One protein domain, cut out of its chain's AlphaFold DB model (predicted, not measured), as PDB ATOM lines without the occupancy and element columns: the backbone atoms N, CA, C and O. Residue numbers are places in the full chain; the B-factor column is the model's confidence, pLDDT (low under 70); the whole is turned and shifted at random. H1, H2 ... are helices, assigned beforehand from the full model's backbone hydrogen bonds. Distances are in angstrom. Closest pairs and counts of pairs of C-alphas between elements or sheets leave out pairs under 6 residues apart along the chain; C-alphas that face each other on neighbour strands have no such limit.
ATOM      1  N   GLU A 125     -62.573  12.614 142.217       70.00
ATOM      2  CA  GLU A 125     -62.586  14.068 142.254       70.00
ATOM      3  C   GLU A 125     -63.406  14.675 143.402       70.00
ATOM      4  O   GLU A 125     -62.919  15.585 144.063       70.00
ATOM      5  N   GLU A 126     -64.604  14.176 143.698       73.94
ATOM      6  CA  GLU A 126     -65.405  14.632 144.838       73.94
ATOM      7  C   GLU A 126     -64.735  14.277 146.178       73.94
ATOM      8  O   GLU A 126     -64.680  15.115 147.079       73.94
ATOM      9  N   GLU A 127     -64.146  13.083 146.303       77.62
ATOM     10  CA  GLU A 127     -63.359  12.716 147.493       77.62
ATOM     11  C   GLU A 127     -62.125  13.618 147.650       77.62
ATOM     12  O   GLU A 127     -61.816  14.090 148.749       77.62
ATOM     13  N   ARG A 128     -61.453  13.932 146.537       75.75
ATOM     14  CA  ARG A 128     -60.322  14.869 146.501       75.75
ATOM     15  C   ARG A 128     -60.739  16.286 146.895       75.75
ATOM     16  O   ARG A 128     -60.023  16.938 147.649       75.75
ATOM     17  N   ASN A 129     -61.906  16.747 146.451       77.00
ATOM     18  CA  ASN A 129     -62.449  18.054 146.820       77.00
ATOM     19  C   ASN A 129     -62.787  18.127 148.313       77.00
ATOM     20  O   ASN A 129     -62.531  19.144 148.959       77.00
ATOM     21  N   GLN A 130     -63.312  17.044 148.889       78.94
ATOM     22  CA  GLN A 130     -63.559  16.959 150.328       78.94
ATOM     23  C   GLN A 130     -62.257  16.979 151.134       78.94
ATOM     24  O   GLN A 130     -62.173  17.711 152.120       78.94
ATOM     25  N   LEU A 131     -61.230  16.244 150.693       82.19
ATOM     26  CA  LEU A 131     -59.902  16.289 151.305       82.19
ATOM     27  C   LEU A 131     -59.310  17.704 151.253       82.19
ATOM     28  O   LEU A 131     -58.861  18.212 152.277       82.19
ATOM     29  N   ASN A 132     -59.357  18.357 150.091       79.69
ATOM     30  CA  ASN A 132     -58.852  19.720 149.920       79.69
ATOM     31  C   ASN A 132     -59.571  20.713 150.837       79.69
ATOM     32  O   ASN A 132     -58.921  21.550 151.460       79.69
ATOM     33  N   ARG A 133     -60.896  20.588 150.988       82.62
ATOM     34  CA  ARG A 133     -61.659  21.429 151.918       82.62
ATOM     35  C   ARG A 133     -61.196  21.241 153.364       82.62
ATOM     36  O   ARG A 133     -60.977  22.227 154.056       82.62
ATOM     37  N   HIS A 134     -60.996  20.000 153.806       81.12
ATOM     38  CA  HIS A 134     -60.514  19.724 155.161       81.12
ATOM     39  C   HIS A 134     -59.076  20.196 155.402       81.12
ATOM     40  O   HIS A 134     -58.758  20.649 156.499       81.12
ATOM     41  N   LEU A 135     -58.207  20.129 154.389       81.88
ATOM     42  CA  LEU A 135     -56.862  20.702 154.473       81.88
ATOM     43  C   LEU A 135     -56.914  22.225 154.632       81.88
ATOM     44  O   LEU A 135     -56.178  22.767 155.454       81.88
ATOM     45  N   LEU A 136     -57.814  22.893 153.910       80.25
ATOM     46  CA  LEU A 136     -58.002  24.340 153.995       80.25
ATOM     47  C   LEU A 136     -58.566  24.770 155.362       80.25
ATOM     48  O   LEU A 136     -58.086  25.736 155.953       80.25
ATOM     49  N   GLU A 137     -59.533  24.020 155.901       80.94
ATOM     50  CA  GLU A 137     -60.051  24.200 157.269       80.94
ATOM     51  C   GLU A 137     -58.923  24.048 158.308       80.94
ATOM     52  O   GLU A 137     -58.739  24.909 159.165       80.94
ATOM     53  N   PHE A 138     -58.094  23.006 158.181       80.38
ATOM     54  CA  PHE A 138     -56.955  22.776 159.076       80.38
ATOM     55  C   PHE A 138     -55.894  23.885 158.997       80.38
ATOM     56  O   PHE A 138     -55.326  24.277 160.024       80.38
ATOM     57  N   GLN A 139     -55.618  24.398 157.794       78.50
ATOM     58  CA  GLN A 139     -54.722  25.537 157.596       78.50
ATOM     59  C   GLN A 139     -55.246  26.791 158.292       78.50
ATOM     60  O   GLN A 139     -54.466  27.466 158.967       78.50
ATOM     61  N   ALA A 140     -56.546  27.074 158.158       75.75
ATOM     62  CA  ALA A 140     -57.189  28.218 158.793       75.75
ATOM     63  C   ALA A 140     -57.132  28.120 160.326       75.75
ATOM     64  O   ALA A 140     -56.730  29.077 160.986       75.75
ATOM     65  N   ASP A 141     -57.435  26.947 160.887       77.56
ATOM     66  CA  ASP A 141     -57.397  26.715 162.337       77.56
ATOM     67  C   ASP A 141     -55.977  26.808 162.917       77.56
ATOM     68  O   ASP A 141     -55.778  27.247 164.053       77.56
ATOM     69  N   SER A 142     -54.972  26.402 162.138       74.69
ATOM     70  CA  SER A 142     -53.575  26.341 162.582       74.69
ATOM     71  C   SER A 142     -52.739  27.564 162.178       74.69
ATOM     72  O   SER A 142     -51.559  27.615 162.526       74.69
ATOM     73  N   ASN A 143     -53.318  28.540 161.461       72.56
ATOM     74  CA  ASN A 143     -52.612  29.667 160.829       72.56
ATOM     75  C   ASN A 143     -51.345  29.228 160.067       72.56
ATOM     76  O   ASN A 143     -50.283  29.849 160.171       72.56
ATOM     77  N   LEU A 144     -51.431  28.111 159.340       71.69
ATOM     78  CA  LEU A 144     -50.279  27.574 158.621       71.69
ATOM     79  C   LEU A 144     -50.086  28.300 157.283       71.69
ATOM     80  O   LEU A 144     -51.065  28.530 156.573       71.69
ATOM     81  N   PRO A 145     -48.836  28.610 156.892       71.81
ATOM     82  CA  PRO A 145     -48.542  29.102 155.554       71.81
ATOM     83  C   PRO A 145     -49.000  28.107 154.486       71.81
ATOM     84  O   PRO A 145     -48.910  26.891 154.670       71.81
ATOM     85  N   GLU A 146     -49.418  28.621 153.334       64.06
ATOM     86  CA  GLU A 146     -49.936  27.807 152.229       64.06
ATOM     87  C   GLU A 146     -48.932  26.748 151.732       64.06
ATOM     88  O   GLU A 146     -49.311  25.635 151.373       64.06
ATOM     89  N   SER A 147     -47.631  27.026 151.878       65.38
ATOM     90  CA  SER A 147     -46.530  26.109 151.555       65.38
ATOM     91  C   SER A 147     -46.525  24.794 152.347       65.38
ATOM     92  O   SER A 147     -45.849  23.846 151.947       65.38
ATOM     93  N   TYR A 148     -47.263  24.699 153.460       64.06
ATOM     94  CA  TYR A 148     -47.309  23.486 154.283       64.06
ATOM     95  C   TYR A 148     -48.125  22.348 153.661       64.06
ATOM     96  O   TYR A 148     -47.844  21.181 153.940       64.06
ATOM     97  N   VAL A 149     -49.102  22.658 152.805       63.28
ATOM     98  CA  VAL A 149     -49.913  21.636 152.119       63.28
ATOM     99  C   VAL A 149     -49.134  20.955 150.991       63.28
ATOM    100  O   VAL A 149     -49.379  19.791 150.687       63.28
ATOM    101  N   GLU A 150     -48.113  21.617 150.448       68.12
ATOM    102  CA  GLU A 150     -47.232  21.069 149.408       68.12
ATOM    103  C   GLU A 150     -46.052  20.255 149.968       68.12
ATOM    104  O   GLU A 150     -45.208  19.741 149.224       68.12
ATOM    105  N   LEU A 151     -45.955  20.113 151.293       73.62
ATOM    106  CA  LEU A 151     -44.854  19.382 151.898       73.62
ATOM    107  C   LEU A 151     -44.962  17.887 151.585       73.62
ATOM    108  O   LEU A 151     -45.928  17.213 151.942       73.62
ATOM    109  N   LYS A 152     -43.875  17.321 151.045       73.06
ATOM    110  CA  LYS A 152     -43.719  15.867 150.828       73.06
ATOM    111  C   LYS A 152     -43.975  15.039 152.097       73.06
ATOM    112  O   LYS A 152     -44.276  13.849 152.017       73.06
ATOM    113  N   THR A 153     -43.824  15.642 153.275       74.25
ATOM    114  CA  THR A 153     -44.122  15.025 154.573       74.25
ATOM    115  C   THR A 153     -45.622  14.884 154.827       74.25
ATOM    116  O   THR A 153     -46.029  13.859 155.370       74.25
ATOM    117  N   LEU A 154     -46.442  15.848 154.397       76.69
ATOM    118  CA  LEU A 154     -47.900  15.790 154.499       76.69
ATOM    119  C   LEU A 154     -48.463  14.713 153.566       76.69
ATOM    120  O   LEU A 154     -49.268  13.893 154.000       76.69
ATOM    121  N   SER A 155     -47.952  14.618 152.335       74.38
ATOM    122  CA  SER A 155     -48.322  13.537 151.409       74.38
ATOM    123  C   SER A 155     -48.009  12.153 151.989       74.38
ATOM    124  O   SER A 155     -48.863  11.272 151.985       74.38
ATOM    125  N   ARG A 156     -46.813  11.976 152.572       78.38
ATOM    126  CA  ARG A 156     -46.414  10.729 153.250       78.38
ATOM    127  C   ARG A 156     -47.295  10.396 154.456       78.38
ATOM    128  O   ARG A 156     -47.573   9.224 154.697       78.38
ATOM    129  N   LEU A 157     -47.720  11.405 155.219       77.69
ATOM    130  CA  LEU A 157     -48.611  11.230 156.367       77.69
ATOM    131  C   LEU A 157     -50.004  10.764 155.926       77.69
ATOM    132  O   LEU A 157     -50.544   9.828 156.513       77.69
ATOM    133  N   LEU A 158     -50.562  11.386 154.886       79.12
ATOM    134  CA  LEU A 158     -51.863  11.014 154.325       79.12
ATOM    135  C   LEU A 158     -51.836   9.602 153.725       79.12
ATOM    136  O   LEU A 158     -52.728   8.804 154.007       79.12
ATOM    137  N   GLU A 159     -50.779   9.255 152.987       77.56
ATOM    138  CA  GLU A 159     -50.575   7.907 152.438       77.56
ATOM    139  C   GLU A 159     -50.487   6.850 153.554       77.56
ATOM    140  O   GLU A 159     -51.110   5.786 153.490       77.56
ATOM    141  N   PHE A 160     -49.764   7.163 154.633       75.25
ATOM    142  CA  PHE A 160     -49.676   6.294 155.804       75.25
ATOM    143  C   PHE A 160     -51.030   6.141 156.521       75.25
ATOM    144  O   PHE A 160     -51.411   5.026 156.890       75.25
ATOM    145  N   ALA A 161     -51.785   7.231 156.679       73.50
ATOM    146  CA  ALA A 161     -53.112   7.216 157.290       73.50
ATOM    147  C   ALA A 161     -54.116   6.385 156.470       73.50
ATOM    148  O   ALA A 161     -54.852   5.572 157.037       73.50
ATOM    149  N   GLN A 162     -54.089   6.518 155.140       73.62
ATOM    150  CA  GLN A 162     -54.911   5.728 154.221       73.62
ATOM    151  C   GLN A 162     -54.596   4.229 154.333       73.62
ATOM    152  O   GLN A 162     -55.507   3.398 154.383       73.62
ATOM    153  N   LYS A 163     -53.308   3.871 154.444       75.75
ATOM    154  CA  LYS A 163     -52.851   2.480 154.597       75.75
ATOM    155  C   LYS A 163     -53.304   1.842 155.911       75.75
ATOM    156  O   LYS A 163     -53.605   0.649 155.940       75.75
ATOM    157  N   MET A 164     -53.356   2.616 156.993       67.56
ATOM    158  CA  MET A 164     -53.629   2.090 158.331       67.56
ATOM    159  C   MET A 164     -55.126   1.907 158.643       67.56
ATOM    160  O   MET A 164     -55.434   1.313 159.675       67.56
ATOM    161  N   LYS A 165     -56.058   2.376 157.787       62.19
ATOM    162  CA  LYS A 165     -57.526   2.336 158.017       62.19
ATOM    163  C   LYS A 165     -57.903   2.673 159.472       62.19
ATOM    164  O   LYS A 165     -58.722   1.988 160.086       62.19
ATOM    165  N   LEU A 166     -57.243   3.675 160.056       56.25
ATOM    166  CA  LEU A 166     -57.374   3.941 161.485       56.25
ATOM    167  C   LEU A 166     -58.782   4.461 161.794       56.25
ATOM    168  O   LEU A 166     -59.219   5.420 161.153       56.25
TER     169      LEU A 166
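Overview. This is residues 125 to 166 of the 182 residues of an uncharacterized protein of Phytophthora fragariae (UniProt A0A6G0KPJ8). Two helices, the longer H1 and the shorter H2, stand apart across an open gap and cross each other at a distance, and the link of residues 143 to 151 spans that gap from the end of H1 to the start of H2, making a loose, open frame. The printed part has 42 residues with two named helices, H1 then H2 along the chain, and no named strand; its class is all helix. It is only just compact, close to loose, with a radius of gyration of the C-alphas of 10.9 A and spans of 28 by 23 by 17 A.

Along the chain. H1, residues 125 to 142, is 25.4 A long and begins at C-alpha 125 (-62.586, 14.068, 142.254). H2, residues 152 to 164, is 18.6 A long and ends at C-alpha 164 (-53.629, 2.090, 158.331).

Arrangement. H1 and H2 are apart, with no C-alpha of one within 8 A of the other. A short link of 9 residues joins them. In H1 and H2 every O i to N i+4 pair is within hydrogen-bond range. Residues 125 to 131 of H1 stand free, as do residues 150 to 166, of which 152 to 164 belong to H2.

Size, cuts and confidence. The two C-alphas farthest apart, those of Pro 145 and Lys 165, are 28.3 A apart. The printed part has no cut and no long link. Its mean pLDDT is 74.3; residues 146 to 150 and 164 to 166 are under 70.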